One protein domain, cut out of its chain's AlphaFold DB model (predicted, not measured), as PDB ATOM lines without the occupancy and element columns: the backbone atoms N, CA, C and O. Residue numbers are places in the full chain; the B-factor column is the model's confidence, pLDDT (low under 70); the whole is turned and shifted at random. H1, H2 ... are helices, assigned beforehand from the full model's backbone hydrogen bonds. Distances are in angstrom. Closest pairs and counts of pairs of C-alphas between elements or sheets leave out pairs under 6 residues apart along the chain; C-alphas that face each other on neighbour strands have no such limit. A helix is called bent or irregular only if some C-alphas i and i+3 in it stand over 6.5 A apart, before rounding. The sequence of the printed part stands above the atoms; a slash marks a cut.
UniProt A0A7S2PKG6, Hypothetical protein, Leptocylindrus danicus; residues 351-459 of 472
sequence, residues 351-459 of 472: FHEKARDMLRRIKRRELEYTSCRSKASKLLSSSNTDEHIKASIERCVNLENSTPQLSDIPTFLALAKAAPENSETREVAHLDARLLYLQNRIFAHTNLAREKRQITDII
ATOM      1  N   PHE A 351     -47.009 -12.346  42.685       68.00
ATOM      2  CA  PHE A 351     -45.571 -12.162  42.525       68.00
ATOM      3  C   PHE A 351     -45.201 -11.536  41.174       68.00
ATOM      4  O   PHE A 351     -44.359 -10.643  41.165       68.00
ATOM      5  N   HIS A 352     -45.823 -11.933  40.055       71.25
ATOM      6  CA  HIS A 352     -45.475 -11.383  38.740       71.25
ATOM      7  C   HIS A 352     -45.769  -9.888  38.648       71.25
ATOM      8  O   HIS A 352     -44.947  -9.149  38.115       71.25
ATOM      9  N   GLU A 353     -46.907  -9.434  39.173       70.31
ATOM     10  CA  GLU A 353     -47.278  -8.016  39.169       70.31
ATOM     11  C   GLU A 353     -46.319  -7.205  40.035       70.31
ATOM     12  O   GLU A 353     -45.658  -6.297  39.530       70.31
ATOM     13  N   LYS A 354     -46.116  -7.619  41.293       71.75
ATOM     14  CA  LYS A 354     -45.171  -6.951  42.202       71.75
ATOM     15  C   LYS A 354     -43.748  -6.940  41.650       71.75
ATOM     16  O   LYS A 354     -43.039  -5.939  41.753       71.75
ATOM     17  N   ALA A 355     -43.314  -8.040  41.044       71.69
ATOM     18  CA  ALA A 355     -41.999  -8.139  40.436       71.69
ATOM     19  C   ALA A 355     -41.878  -7.243  39.192       71.69
ATOM     20  O   ALA A 355     -40.864  -6.560  39.039       71.69
ATOM     21  N   ARG A 356     -42.908  -7.176  38.334       77.25
ATOM     22  CA  ARG A 356     -42.965  -6.244  37.194       77.25
ATOM     23  C   ARG A 356     -42.936  -4.794  37.662       77.25
ATOM     24  O   ARG A 356     -42.180  -4.010  37.097       77.25
ATOM     25  N   ASP A 357     -43.682  -4.444  38.700       73.81
ATOM     26  CA  ASP A 357     -43.691  -3.090  39.252       73.81
ATOM     27  C   ASP A 357     -42.355  -2.709  39.862       73.81
ATOM     28  O   ASP A 357     -41.825  -1.636  39.572       73.81
ATOM     29  N   MET A 358     -41.733  -3.612  40.613       73.12
ATOM     30  CA  MET A 358     -40.379  -3.403  41.106       73.12
ATOM     31  C   MET A 358     -39.383  -3.210  39.947       73.12
ATOM     32  O   MET A 358     -38.567  -2.290  39.991       73.12
ATOM     33  N   LEU A 359     -39.467  -4.006  38.873       77.38
ATOM     34  CA  LEU A 359     -38.637  -3.819  37.674       77.38
ATOM     35  C   LEU A 359     -38.914  -2.480  36.970       77.38
ATOM     36  O   LEU A 359     -37.974  -1.837  36.499       77.38
ATOM     37  N   ARG A 360     -40.175  -2.031  36.918       81.00
ATOM     38  CA  ARG A 360     -40.562  -0.715  36.384       81.00
ATOM     39  C   ARG A 360     -39.983   0.414  37.230       81.00
ATOM     40  O   ARG A 360     -39.429   1.345  36.653       81.00
ATOM     41  N   ARG A 361     -40.048   0.323  38.565       75.44
ATOM     42  CA  ARG A 361     -39.449   1.305  39.488       75.44
ATOM     43  C   ARG A 361     -37.933   1.374  39.315       75.44
ATOM     44  O   ARG A 361     -37.395   2.464  39.165       75.44
ATOM     45  N   ILE A 362     -37.256   0.224  39.229       77.31
ATOM     46  CA  ILE A 362     -35.813   0.164  38.940       77.31
ATOM     47  C   ILE A 362     -35.504   0.853  37.605       77.31
ATOM     48  O   ILE A 362     -34.659   1.742  37.556       77.31
ATOM     49  N   LYS A 363     -36.227   0.508  36.531       81.50
ATOM     50  CA  LYS A 363     -36.023   1.108  35.204       81.50
ATOM     51  C   LYS A 363     -36.315   2.612  35.191       81.50
ATOM     52  O   LYS A 363     -35.604   3.361  34.528       81.50
ATOM     53  N   ARG A 364     -37.347   3.062  35.911       78.25
ATOM     54  CA  ARG A 364     -37.686   4.484  36.063       78.25
ATOM     55  C   ARG A 364     -36.545   5.235  36.742       78.25
ATOM     56  O   ARG A 364     -36.094   6.229  36.191       78.25
ATOM     57  N   ARG A 365     -36.015   4.713  37.851       76.31
ATOM     58  CA  ARG A 365     -34.849   5.301  38.529       76.31
ATOM     59  C   ARG A 365     -33.623   5.334  37.614       76.31
ATOM     60  O   ARG A 365     -32.989   6.373  37.496       76.31
ATOM     61  N   GLU A 366     -33.322   4.251  36.892       79.56
ATOM     62  CA  GLU A 366     -32.227   4.216  35.900       79.56
ATOM     63  C   GLU A 366     -32.384   5.314  34.821       79.56
ATOM     64  O   GLU A 366     -31.419   5.998  34.456       79.56
ATOM     65  N   LEU A 367     -33.608   5.520  34.324       81.06
ATOM     66  CA  LEU A 367     -33.935   6.579  33.363       81.06
ATOM     67  C   LEU A 367     -33.805   7.980  33.970       81.06
ATOM     68  O   LEU A 367     -33.290   8.888  33.317       81.06
ATOM     69  N   GLU A 368     -34.234   8.165  35.216       80.56
ATOM     70  CA  GLU A 368     -34.052   9.420  35.941       80.56
ATOM     71  C   GLU A 368     -32.567   9.747  36.083       80.56
ATOM     72  O   GLU A 368     -32.153  10.820  35.651       80.56
ATOM     73  N   TYR A 369     -31.742   8.816  36.568       79.62
ATOM     74  CA  TYR A 369     -30.298   9.020  36.713       79.62
ATOM     75  C   TYR A 369     -29.623   9.391  35.382       79.62
ATOM     76  O   TYR A 369     -28.857  10.356  35.313       79.62
ATOM     77  N   THR A 370     -29.934   8.679  34.296       82.44
ATOM     78  CA  THR A 370     -29.348   8.947  32.967       82.44
ATOM     79  C   THR A 370     -29.818  10.275  32.358       82.44
ATOM     80  O   THR A 370     -29.019  11.016  31.769       82.44
ATOM     81  N   SER A 371     -31.093  10.630  32.543       85.12
ATOM     82  CA  SER A 371     -31.651  11.924  32.131       85.12
ATOM     83  C   SER A 371     -31.031  13.080  32.922       85.12
ATOM     84  O   SER A 371     -30.597  14.075  32.329       85.12
ATOM     85  N   CYS A 372     -30.896  12.923  34.244       86.56
ATOM     86  CA  CYS A 372     -30.242  13.892  35.123       86.56
ATOM     87  C   CYS A 372     -28.795  14.133  34.702       86.56
ATOM     88  O   CYS A 372     -28.385  15.284  34.570       86.56
ATOM     89  N   ARG A 373     -28.052  13.064  34.395       87.50
ATOM     90  CA  ARG A 373     -26.674  13.129  33.888       87.50
ATOM     91  C   ARG A 373     -26.563  14.019  32.647       87.50
ATOM     92  O   ARG A 373     -25.718  14.911  32.580       87.50
ATOM     93  N   SER A 374     -27.452  13.807  31.677       88.12
ATOM     94  CA  SER A 374     -27.459  14.539  30.405       88.12
ATOM     95  C   SER A 374     -27.826  16.015  30.583       88.12
ATOM     96  O   SER A 374     -27.204  16.895  29.986       88.12
ATOM     97  N   LYS A 375     -28.821  16.310  31.426       90.12
ATOM     98  CA  LYS A 375     -29.239  17.683  31.751       90.12
ATOM     99  C   LYS A 375     -28.183  18.430  32.567       90.12
ATOM    100  O   LYS A 375     -27.889  19.578  32.251       90.12
ATOM    101  N   ALA A 376     -27.583  17.784  33.567       87.44
ATOM    102  CA  ALA A 376     -26.501  18.360  34.361       87.44
ATOM    103  C   ALA A 376     -25.291  18.699  33.485       87.44
ATOM    104  O   ALA A 376     -24.742  19.788  33.616       87.44
ATOM    105  N   SER A 377     -24.943  17.831  32.526       87.75
ATOM    106  CA  SER A 377     -23.904  18.132  31.533       87.75
ATOM    107  C   SER A 377     -24.210  19.429  30.783       87.75
ATOM    108  O   SER A 377     -23.375  20.323  30.770       87.75
ATOM    109  N   LYS A 378     -25.432  19.587  30.252       90.31
ATOM    110  CA  LYS A 378     -25.847  20.816  29.550       90.31
ATOM    111  C   LYS A 378     -25.801  22.062  30.438       90.31
ATOM    112  O   LYS A 378     -25.427  23.127  29.962       90.31
ATOM    113  N   LEU A 379     -26.181  21.939  31.713       88.69
ATOM    114  CA  LEU A 379     -26.132  23.048  32.673       88.69
ATOM    115  C   LEU A 379     -24.694  23.487  32.986       88.69
ATOM    116  O   LEU A 379     -24.473  24.663  33.261       88.69
ATOM    117  N   LEU A 380     -23.735  22.559  32.948       87.38
ATOM    118  CA  LEU A 380     -22.329  22.816  33.266       87.38
ATOM    119  C   LEU A 380     -21.500  23.245  32.045       87.38
ATOM    120  O   LEU A 380     -20.529  23.984  32.222       87.38
ATOM    121  N   SER A 381     -21.882  22.845  30.821       87.69
ATOM    122  CA  SER A 381     -21.160  23.158  29.567       87.69
ATOM    123  C   SER A 381     -21.054  24.657  29.257       87.69
ATOM    124  O   SER A 381     -20.244  25.046  28.426       87.69
ATOM    125  N   SER A 382     -21.799  25.526  29.947       81.12
ATOM    126  CA  SER A 382     -21.632  26.983  29.848       81.12
ATOM    127  C   SER A 382     -20.358  27.514  30.518       81.12
ATOM    128  O   SER A 382     -20.000  28.668  30.301       81.12
ATOM    129  N   SER A 383     -19.684  26.703  31.344       68.50
ATOM    130  CA  SER A 383     -18.632  27.166  32.262       68.50
ATOM    131  C   SER A 383     -17.269  26.491  32.093       68.50
ATOM    132  O   SER A 383     -16.277  27.047  32.552       68.50
ATOM    133  N   ASN A 384     -17.197  25.308  31.473       79.81
ATOM    134  CA  ASN A 384     -15.996  24.468  31.465       79.81
ATOM    135  C   ASN A 384     -15.895  23.616  30.189       79.81
ATOM    136  O   ASN A 384     -16.877  23.424  29.477       79.81
ATOM    137  N   THR A 385     -14.711  23.057  29.925       87.31
ATOM    138  CA  THR A 385     -14.492  22.093  28.834       87.31
ATOM    139  C   THR A 385     -15.279  20.797  29.071       87.31
ATOM    140  O   THR A 385     -15.254  20.248  30.179       87.31
ATOM    141  N   ASP A 386     -15.898  20.260  28.021       86.75
ATOM    142  CA  ASP A 386     -16.804  19.103  28.074       86.75
ATOM    143  C   ASP A 386     -16.207  17.840  28.731       86.75
ATOM    144  O   ASP A 386     -16.918  17.105  29.419       86.75
ATOM    145  N   GLU A 387     -14.906  17.582  28.574       86.81
ATOM    146  CA  GLU A 387     -14.248  16.410  29.174       86.81
ATOM    147  C   GLU A 387     -14.178  16.493  30.703       86.81
ATOM    148  O   GLU A 387     -14.504  15.527  31.397       86.81
ATOM    149  N   HIS A 388     -13.837  17.667  31.244       88.88
ATOM    150  CA  HIS A 388     -13.814  17.896  32.689       88.88
ATOM    151  C   HIS A 388     -15.207  17.751  33.311       88.88
ATOM    152  O   HIS A 388     -15.331  17.210  34.410       88.88
ATOM    153  N   ILE A 389     -16.256  18.171  32.596       88.50
ATOM    154  CA  ILE A 389     -17.648  18.042  33.042       88.50
ATOM    155  C   ILE A 389     -18.071  16.575  33.067       88.50
ATOM    156  O   ILE A 389     -18.610  16.120  34.075       88.50
ATOM    157  N   LYS A 390     -17.798  15.818  31.998       88.00
ATOM    158  CA  LYS A 390     -18.103  14.381  31.945       88.00
ATOM    159  C   LYS A 390     -17.388  13.625  33.057       88.00
ATOM    160  O   LYS A 390     -18.036  12.846  33.747       88.00
ATOM    161  N   ALA A 391     -16.105  13.915  33.276       88.94
ATOM    162  CA  ALA A 391     -15.340  13.328  34.366       88.94
ATOM    163  C   ALA A 391     -15.926  13.705  35.735       88.94
ATOM    164  O   ALA A 391     -16.116  12.827  36.562       88.94
ATOM    165  N   SER A 392     -16.266  14.980  35.972       90.38
ATOM    166  CA  SER A 392     -16.888  15.430  37.229       90.38
ATOM    167  C   SER A 392     -18.212  14.718  37.501       90.38
ATOM    168  O   SER A 392     -18.428  14.179  38.582       90.38
ATOM    169  N   ILE A 393     -19.074  14.635  36.487       89.94
ATOM    170  CA  ILE A 393     -20.355  13.935  36.579       89.94
ATOM    171  C   ILE A 393     -20.144  12.442  36.846       89.94
ATOM    172  O   ILE A 393     -20.844  11.877  37.682       89.94
ATOM    173  N   GLU A 394     -19.188  11.796  36.177       87.88
ATOM    174  CA  GLU A 394     -18.864  10.394  36.456       87.88
ATOM    175  C   GLU A 394     -18.336  10.192  37.871       87.88
ATOM    176  O   GLU A 394     -18.739   9.224  38.499       87.88
ATOM    177  N   ARG A 395     -17.517  11.104  38.407       87.44
ATOM    178  CA  ARG A 395     -17.073  11.038  39.807       87.44
ATOM    179  C   ARG A 395     -18.228  11.204  40.796       87.44
ATOM    180  O   ARG A 395     -18.259  10.508  41.804       87.44
ATOM    181  N   CYS A 396     -19.166  12.113  40.519       88.06
ATOM    182  CA  CYS A 396     -20.342  12.331  41.365       88.06
ATOM    183  C   CYS A 396     -21.314  11.147  41.343       88.06
ATOM    184  O   CYS A 396     -21.927  10.852  42.361       88.06
ATOM    185  N   VAL A 397     -21.487  10.499  40.187       84.75
ATOM    186  CA  VAL A 397     -22.438   9.388  40.015       84.75
ATOM    187  C   VAL A 397     -21.817   8.045  40.413       84.75
ATOM    188  O   VAL A 397     -22.484   7.219  41.028       84.75
ATOM    189  N   ASN A 398     -20.541   7.828  40.090       79.25
ATOM    190  CA  ASN A 398     -19.805   6.604  40.388       79.25
ATOM    191  C   ASN A 398     -18.808   6.871  41.526       79.25
ATOM    192  O   ASN A 398     -17.622   7.118  41.290       79.25
ATOM    193  N   LEU A 399     -19.284   6.779  42.770       67.19
ATOM    194  CA  LEU A 399     -18.450   6.912  43.975       67.19
ATOM    195  C   LEU A 399     -17.324   5.855  44.056       67.19
ATOM    196  O   LEU A 399     -16.327   6.076  44.747       67.19
ATOM    197  N   GLU A 400     -17.428   4.765  43.284       55.06
ATOM    198  CA  GLU A 400     -16.531   3.599  43.312       55.06
ATOM    199  C   GLU A 400     -15.043   3.904  43.056       55.06
ATOM    200  O   GLU A 400     -14.195   3.103  43.445       55.06
ATOM    201  N   ASN A 401     -14.677   5.014  42.399       55.56
ATOM    202  CA  ASN A 401     -13.290   5.212  41.931       55.56
ATOM    203  C   ASN A 401     -12.638   6.539  42.335       55.56
ATOM    204  O   ASN A 401     -11.432   6.717  42.142       55.56
ATOM    205  N   SER A 402     -13.383   7.464  42.932       73.25
ATOM    206  CA  SER A 402     -12.849   8.779  43.287       73.25
ATOM    207  C   SER A 402     -13.671   9.431  44.383       73.25
ATOM    208  O   SER A 402     -14.871   9.630  44.225       73.25
ATOM    209  N   THR A 403     -13.007   9.831  45.467       77.06
ATOM    210  CA  THR A 403     -13.622  10.699  46.472       77.06
ATOM    211  C   THR A 403     -14.022  12.019  45.812       77.06
ATOM    212  O   THR A 403     -13.143  12.638  45.194       77.06
ATOM    213  N   PRO A 404     -15.281  12.465  45.958       85.00
ATOM    214  CA  PRO A 404     -15.719  13.743  45.422       85.00
ATOM    215  C   PRO A 404     -14.815  14.877  45.906       85.00
ATOM    216  O   PRO A 404     -14.408  14.923  47.071       85.00
ATOM    217  N   GLN A 405     -14.467  15.777  44.996       91.25
ATOM    218  CA  GLN A 405     -13.649  16.949  45.286       91.25
ATOM    219  C   GLN A 405     -14.536  18.164  45.511       91.25
ATOM    220  O   GLN A 405     -15.655  18.218  45.022       91.25
ATOM    221  N   LEU A 406     -14.024  19.196  46.186       90.88
ATOM    222  CA  LEU A 406     -14.788  20.427  46.413       90.88
ATOM    223  C   LEU A 406     -15.295  21.077  45.115       90.88
ATOM    224  O   LEU A 406     -16.373  21.669  45.094       90.88
ATOM    225  N   SER A 407     -14.523  20.930  44.036       92.81
ATOM    226  CA  SER A 407     -14.878  21.368  42.684       92.81
ATOM    227  C   SER A 407     -16.135  20.700  42.133       92.81
ATOM    228  O   SER A 407     -16.704  21.202  41.171       92.81
ATOM    229  N   ASP A 408     -16.568  19.594  42.734       94.00
ATOM    230  CA  ASP A 408     -17.693  18.788  42.279       94.00
ATOM    231  C   ASP A 408     -19.024  19.240  42.940       94.00
ATOM    232  O   ASP A 408     -20.097  18.805  42.526       94.00
ATOM    233  N   ILE A 409     -19.009  20.179  43.910       94.62
ATOM    234  CA  ILE A 409     -20.240  20.761  44.503       94.62
ATOM    235  C   ILE A 409     -21.187  21.336  43.429       94.62
ATOM    236  O   ILE A 409     -22.376  21.005  43.456       94.62
ATOM    237  N   PRO A 410     -20.725  22.160  42.464       95.50
ATOM    238  CA  PRO A 410     -21.579  22.645  41.381       95.50
ATOM    239  C   PRO A 410     -22.167  21.507  40.544       95.50
ATOM    240  O   PRO A 410     -23.286  21.628  40.054       95.50
ATOM    241  N   THR A 411     -21.445  20.390  40.405       93.44
ATOM    242  CA  THR A 411     -21.925  19.207  39.690       93.44
ATOM    243  C   THR A 411     -23.063  18.519  40.440       93.44
ATOM    244  O   THR A 411     -24.092  18.246  39.825       93.44
ATOM    245  N   PHE A 412     -22.960  18.335  41.759       93.94
ATOM    246  CA  PHE A 412     -24.073  17.821  42.569       93.94
ATOM    247  C   PHE A 412     -25.294  18.748  42.553       93.94
ATOM    248  O   PHE A 412     -26.419  18.284  42.389       93.94
ATOM    249  N   LEU A 413     -25.095  20.066  42.636       95.81
ATOM    250  CA  LEU A 413     -26.199  21.028  42.530       95.81
ATOM    251  C   LEU A 413     -26.845  21.020  41.136       95.81
ATOM    252  O   LEU A 413     -28.065  21.147  41.024       95.81
ATOM    253  N   ALA A 414     -26.055  20.836  40.074       93.81
ATOM    254  CA  ALA A 414     -26.568  20.680  38.716       93.81
ATOM    255  C   ALA A 414     -27.352  19.370  38.545       93.81
ATOM    256  O   ALA A 414     -28.402  19.385  37.905       93.81
ATOM    257  N   LEU A 415     -26.893  18.265  39.145       92.81
ATOM    258  CA  LEU A 415     -27.620  16.991  39.187       92.81
ATOM    259  C   LEU A 415     -28.946  17.131  39.946       92.81
ATOM    260  O   LEU A 415     -29.982  16.718  39.430       92.81
ATOM    261  N   ALA A 416     -28.941  17.797  41.103       93.88
ATOM    262  CA  ALA A 416     -30.150  18.063  41.878       93.88
ATOM    263  C   ALA A 416     -31.157  18.929  41.102       93.88
ATOM    264  O   ALA A 416     -32.346  18.628  41.066       93.88
ATOM    265  N   LYS A 417     -30.681  19.977  40.415       95.00
ATOM    266  CA  LYS A 417     -31.518  20.848  39.574       95.00
ATOM    267  C   LYS A 417     -32.052  20.138  38.324       95.00
ATOM    268  O   LYS A 417     -33.111  20.493  37.817       95.00
ATOM    269  N   ALA A 418     -31.302  19.176  37.794       91.62
ATOM    270  CA  ALA A 418     -31.685  18.391  36.627       91.62
ATOM    271  C   ALA A 418     -32.753  17.325  36.932       91.62
ATOM    272  O   ALA A 418     -33.480  16.908  36.018       91.62
ATOM    273  N   ALA A 419     -32.823  16.891  38.191       90.44
ATOM    274  CA  ALA A 419     -33.740  15.875  38.674       90.44
ATOM    275  C   ALA A 419     -35.167  16.418  38.885       90.44
ATOM    276  O   ALA A 419     -35.334  17.604  39.187       90.44
ATOM    277  N   PRO A 420     -36.212  15.579  38.705       88.75
ATOM    278  CA  PRO A 420     -37.593  15.972  38.980       88.75
ATOM    279  C   PRO A 420     -37.766  16.502  40.408       88.75
ATOM    280  O   PRO A 420     -37.041  16.109  41.330       88.75
ATOM    281  N   GLU A 421     -38.733  17.397  40.596       89.25
ATOM    282  CA  GLU A 421     -39.087  17.891  41.929       89.25
ATOM    283  C   GLU A 421     -39.535  16.723  42.815       89.25
ATOM    284  O   GLU A 421     -40.245  15.835  42.348       89.25
ATOM    285  N   ASN A 422     -39.068  16.698  44.067       86.69
ATOM    286  CA  ASN A 422     -39.327  15.633  45.049       86.69
ATOM    287  C   ASN A 422     -38.830  14.226  44.655       86.69
ATOM    288  O   ASN A 422     -39.246  13.239  45.255       86.69
ATOM    289  N   SER A 423     -37.949  14.101  43.657       85.50
ATOM    290  CA  SER A 423     -37.310  12.813  43.362       85.50
ATOM    291  C   SER A 423     -36.221  12.477  44.385       85.50
ATOM    292  O   SER A 423     -35.456  13.351  44.799       85.50
ATOM    293  N   GLU A 424     -36.078  11.191  44.708       81.62
ATOM    294  CA  GLU A 424     -34.989  10.663  45.549       81.62
ATOM    295  C   GLU A 424     -33.614  11.120  45.025       81.62
ATOM    296  O   GLU A 424     -32.767  11.589  45.780       81.62
ATOM    297  N   THR A 425     -33.428  11.096  43.701       84.69
ATOM    298  CA  THR A 425     -32.202  11.562  43.032       84.69
ATOM    299  C   THR A 425     -31.873  13.024  43.363       84.69
ATOM    300  O   THR A 425     -30.708  13.368  43.567       84.69
ATOM    301  N   ARG A 426     -32.889  13.897  43.427       89.81
ATOM    302  CA  ARG A 426     -32.716  15.314  43.774       89.81
ATOM    303  C   ARG A 426     -32.287  15.482  45.226       89.81
ATOM    304  O   ARG A 426     -31.380  16.269  45.501       89.81
ATOM    305  N   GLU A 427     -32.933  14.764  46.137       88.44
ATOM    306  CA  GLU A 427     -32.623  14.817  47.567       88.44
ATOM    307  C   GLU A 427     -31.210  14.314  47.854       88.44
ATOM    308  O   GLU A 427     -30.433  15.016  48.501       88.44
ATOM    309  N   VAL A 428     -30.846  13.155  47.301       87.69
ATOM    310  CA  VAL A 428     -29.507  12.568  47.446       87.69
ATOM    311  C   VAL A 428     -28.440  13.528  46.922       87.69
ATOM    312  O   VAL A 428     -27.506  13.859  47.648       87.69
ATOM    313  N   ALA A 429     -28.622  14.089  45.723       90.38
ATOM    314  CA  ALA A 429     -27.668  15.046  45.165       90.38
ATOM    315  C   ALA A 429     -27.534  16.331  46.015       90.38
ATOM    316  O   ALA A 429     -26.433  16.871  46.160       90.38
ATOM    317  N   HIS A 430     -28.622  16.823  46.621       93.62
ATOM    318  CA  HIS A 430     -28.561  17.941  47.571       93.62
ATOM    319  C   HIS A 430     -27.818  17.579  48.863       93.62
ATOM    320  O   HIS A 430     -27.033  18.391  49.368       93.62
ATOM    321  N   LEU A 431     -28.057  16.381  49.399       86.62
ATOM    322  CA  LEU A 431     -27.378  15.880  50.590       86.62
ATOM    323  C   LEU A 431     -25.878  15.722  50.345       86.62
ATOM    324  O   LEU A 431     -25.093  16.203  51.161       86.62
ATOM    325  N   ASP A 432     -25.477  15.163  49.205       90.81
ATOM    326  CA  ASP A 432     -24.070  14.995  48.836       90.81
ATOM    327  C   ASP A 432     -23.356  16.339  48.667       90.81
ATOM    328  O   ASP A 432     -22.272  16.543  49.224       90.81
ATOM    329  N   ALA A 433     -23.991  17.312  48.000       93.56
ATOM    330  CA  ALA A 433     -23.460  18.674  47.900       93.56
ATOM    331  C   ALA A 433     -23.223  19.294  49.289       93.56
ATOM    332  O   ALA A 433     -22.178  19.904  49.551       93.56
ATOM    333  N   ARG A 434     -24.189  19.128  50.201       93.38
ATOM    334  CA  ARG A 434     -24.113  19.650  51.571       93.38
ATOM    335  C   ARG A 434     -23.045  18.932  52.393       93.38
ATOM    336  O   ARG A 434     -22.306  19.584  53.131       93.38
ATOM    337  N   LEU A 435     -22.953  17.613  52.277       85.94
ATOM    338  CA  LEU A 435     -21.988  16.789  52.993       85.94
ATOM    339  C   LEU A 435     -20.562  17.144  52.573       85.94
ATOM    340  O   LEU A 435     -19.712  17.381  53.433       85.94
ATOM    341  N   LEU A 436     -20.320  17.286  51.272       90.31
ATOM    342  CA  LEU A 436     -19.033  17.698  50.719       90.31
ATOM    343  C   LEU A 436     -18.624  19.106  51.190       90.31
ATOM    344  O   LEU A 436     -17.476  19.332  51.585       90.31
ATOM    345  N   TYR A 437     -19.573  20.047  51.240       93.25
ATOM    346  CA  TYR A 437     -19.346  21.382  51.806       93.25
ATOM    347  C   TYR A 437     -18.942  21.327  53.290       93.25
ATOM    348  O   TYR A 437     -17.982  21.984  53.707       93.25
ATOM    349  N   LEU A 438     -19.644  20.526  54.097       86.31
ATOM    350  CA  LEU A 438     -19.341  20.362  55.521       86.31
ATOM    351  C   LEU A 438     -17.984  19.688  55.746       86.31
ATOM    352  O   LEU A 438     -17.210  20.158  56.581       86.31
ATOM    353  N   GLN A 439     -17.662  18.642  54.981       81.44
ATOM    354  CA  GLN A 439     -16.355  17.985  55.033       81.44
ATOM    355  C   GLN A 439     -15.227  18.985  54.791       81.44
ATOM    356  O   GLN A 439     -14.265  19.033  55.557       81.44
ATOM    357  N   ASN A 440     -15.366  19.846  53.784       88.81
ATOM    358  CA  ASN A 440     -14.369  20.868  53.495       88.81
ATOM    359  C   ASN A 440     -14.197  21.883  54.627       88.81
ATOM    360  O   ASN A 440     -13.070  22.226  54.981       88.81
ATOM    361  N   ARG A 441     -15.298  22.325  55.249       91.00
ATOM    362  CA  ARG A 441     -15.221  23.190  56.438       91.00
ATOM    363  C   ARG A 441     -14.483  22.504  57.581       91.00
ATOM    364  O   ARG A 441     -13.640  23.133  58.217       91.00
ATOM    365  N   ILE A 442     -14.757  21.223  57.825       82.44
ATOM    366  CA  ILE A 442     -14.055  20.437  58.848       82.44
ATOM    367  C   ILE A 442     -12.559  20.350  58.525       82.44
ATOM    368  O   ILE A 442     -11.735  20.580  59.413       82.44
ATOM    369  N   PHE A 443     -12.183  20.085  57.269       81.94
ATOM    370  CA  PHE A 443     -10.779  20.068  56.846       81.94
ATOM    371  C   PHE A 443     -10.097  21.425  57.048       81.94
ATOM    372  O   PHE A 443      -9.003  21.473  57.611       81.94
ATOM    373  N   ALA A 444     -10.752  22.527  56.672       86.94
ATOM    374  CA  ALA A 444     -10.231  23.877  56.876       86.94
ATOM    375  C   ALA A 444     -10.018  24.190  58.366       86.94
ATOM    376  O   ALA A 444      -8.940  24.633  58.761       86.94
ATOM    377  N   HIS A 445     -11.001  23.889  59.220       88.00
ATOM    378  CA  HIS A 445     -10.875  24.072  60.668       88.00
ATOM    379  C   HIS A 445      -9.786  23.184  61.279       88.00
ATOM    380  O   HIS A 445      -9.049  23.635  62.153       88.00
ATOM    381  N   THR A 446      -9.639  21.949  60.796       84.56
ATOM    382  CA  THR A 446      -8.584  21.030  61.247       84.56
ATOM    383  C   THR A 446      -7.197  21.551  60.868       84.56
ATOM    384  O   THR A 446      -6.280  21.498  61.687       84.56
ATOM    385  N   ASN A 447      -7.041  22.106  59.662       85.75
ATOM    386  CA  ASN A 447      -5.793  22.728  59.221       85.75
ATOM    387  C   ASN A 447      -5.456  23.970  60.055       85.75
ATOM    388  O   ASN A 447      -4.349  24.046  60.582       85.75
ATOM    389  N   LEU A 448      -6.423  24.867  60.280       91.81
ATOM    390  CA  LEU A 448      -6.238  26.038  61.146       91.81
ATOM    391  C   LEU A 448      -5.873  25.639  62.582       91.81
ATOM    392  O   LEU A 448      -4.994  26.241  63.195       91.81
ATOM    393  N   ALA A 449      -6.523  24.612  63.137       86.44
ATOM    394  CA  ALA A 449      -6.193  24.099  64.464       86.44
ATOM    395  C   ALA A 449      -4.771  23.516  64.508       86.44
ATOM    396  O   ALA A 449      -4.050  23.724  65.486       86.44
ATOM    397  N   ARG A 450      -4.346  22.823  63.443       84.38
ATOM    398  CA  ARG A 450      -2.983  22.296  63.303       84.38
ATOM    399  C   ARG A 450      -1.949  23.418  63.234       84.38
ATOM    400  O   ARG A 450      -0.946  23.331  63.930       84.38
ATOM    401  N   GLU A 451      -2.197  24.458  62.445       90.81
ATOM    402  CA  GLU A 451      -1.318  25.630  62.323       90.81
ATOM    403  C   GLU A 451      -1.212  26.393  63.646       90.81
ATOM    404  O   GLU A 451      -0.112  26.660  64.123       90.81
ATOM    405  N   LYS A 452      -2.343  26.652  64.315       91.19
ATOM    406  CA  LYS A 452      -2.345  27.268  65.651       91.19
ATOM    407  C   LYS A 452      -1.552  26.440  66.654       91.19
ATOM    408  O   LYS A 452      -0.755  26.994  67.399       91.19
ATOM    409  N   ARG A 453      -1.723  25.114  66.644       85.06
ATOM    410  CA  ARG A 453      -0.955  24.211  67.507       85.06
ATOM    411  C   ARG A 453       0.543  24.267  67.208       85.06
ATOM    412  O   ARG A 453       1.324  24.297  68.149       85.06
ATOM    413  N   GLN A 454       0.938  24.317  65.935       86.25
ATOM    414  CA  GLN A 454       2.343  24.484  65.549       86.25
ATOM    415  C   GLN A 454       2.923  25.790  66.103       86.25
ATOM    416  O   GLN A 454       4.002  25.766  66.683       86.25
ATOM    417  N   ILE A 455       2.189  26.903  66.001       90.38
ATOM    418  CA  ILE A 455       2.596  28.193  66.580       90.38
ATOM    419  C   ILE A 455       2.726  28.089  68.106       90.38
ATOM    420  O   ILE A 455       3.736  28.511  68.664       90.38
ATOM    421  N   THR A 456       1.751  27.486  68.791       90.62
ATOM    422  CA  THR A 456       1.818  27.265  70.245       90.62
ATOM    423  C   THR A 456       3.027  26.411  70.634       90.62
ATOM    424  O   THR A 456       3.713  26.728  71.602       90.62
ATOM    425  N   ASP A 457       3.318  25.347  69.884       88.06
ATOM    426  CA  ASP A 457       4.469  24.478  70.140       88.06
ATOM    427  C   ASP A 457       5.806  25.219  69.923       88.06
ATOM    428  O   ASP A 457       6.764  24.949  70.653       88.06
ATOM    429  N   ILE A 458       5.863  26.174  68.982       89.12
ATOM    430  CA  ILE A 458       7.011  27.075  68.775       89.12
ATOM    431  C   ILE A 458       7.176  28.025  69.967       89.12
ATOM    432  O   ILE A 458       8.258  28.089  70.546       89.12
ATOM    433  N   ILE A 459       6.106  28.714  70.377       88.88
ATOM    434  CA  ILE A 459       6.131  29.680  71.492       88.88
ATOM    435  C   ILE A 459       6.544  29.005  72.804       88.88
ATOM    436  O   ILE A 459       7.315  29.562  73.578       88.88
TER     437      ILE A 459
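This is residues 351 to 459 of the 472 residues of the protein "Hypothetical protein" of Leptocylindrus danicus (UniProt A0A7S2PKG6). Two long helices, H1 and H4, enter a small compact body from different sides, and their free ends, residues 351 to 364 of H1 and 441 to 459 of H4, stick out of it as two arms pointing widely apart. In the body the short helix H3 is the hub, packed on the last part of H1, on H2 and on the first part of H4, while H2 folds back beside the end of H1. The printed part has 109 residues with four named helices, in the order H1, H2, H3, H4, and no named strand; its class is all helix. The whole is loose, with a radius of gyration of the C-alphas of 19.0 A, and elongated, spanning 73 by 37 by 26 A, the arms making its length.

H1, residues 351 to 380, and H2, residues 386 to 397, form a helical hairpin. They touch through residues 373 to 380 of H1 alone, closest at the C-alphas of Ser 377 and Ile 389, 6.4 A apart. They run opposite ways at a steep tilt of 36 degrees, only just beyond shallow. H3, residues 406 to 418, touches H1 along residues 371 to 380 of H1 alone, with the C-alphas of Ala 376 and Ala 414 closest at 4.9 A, opposite ways at a steep tilt of 59 degrees. H3 touches H2 with residues 408 to 412 alone, about perpendicular at 82 degrees; the C-alphas of Ser 392 and Asp 408 are closest, at 6.1 A. H4, residues 424 to 459, forms a second helical hairpin with H3, opposite ways at a shallow tilt of 18 degrees. Residues 425 to 440 of H4 alone touch H3, and the closest C-alphas, of Ala 416 and Arg 426, are 4.2 A apart. H1 and H4 are close but not clearly touching, with the C-alphas of Tyr 369 and Thr 425 closest at 7.1 A. H2 and H4 are apart. In H1, H2 and H4 every O i to N i+4 pair is within hydrogen-bond range; in H3 it is 7 of 9.

H1 begins at C-alpha 351, (-45.571, -12.162, 42.525), and measures 43.0 A from first to last C-alpha. H2 measures 16.4 A and H3 19.6 A. H3 is irregular, but only just: C-alphas 407 and 410 are 6.9 A apart. H4 begins at C-alpha 424, (-34.989, 10.663, 45.549), and ends 52.2 A away at C-alpha 459, (6.131, 29.680, 71.492).

The two C-alphas farthest apart are those of His 352 and Ile 459, 73.6 A. Without the free stretches the body has 76 residues and spans 27 by 27 by 22 A. The printed part has no cut. The links H1 to H2 and H3 to H4 are tight, that from H2 to H3 is short, and no link is long. The mean pLDDT of the printed part is 85.1; residues 351, 383 and 399 to 401 are under 70.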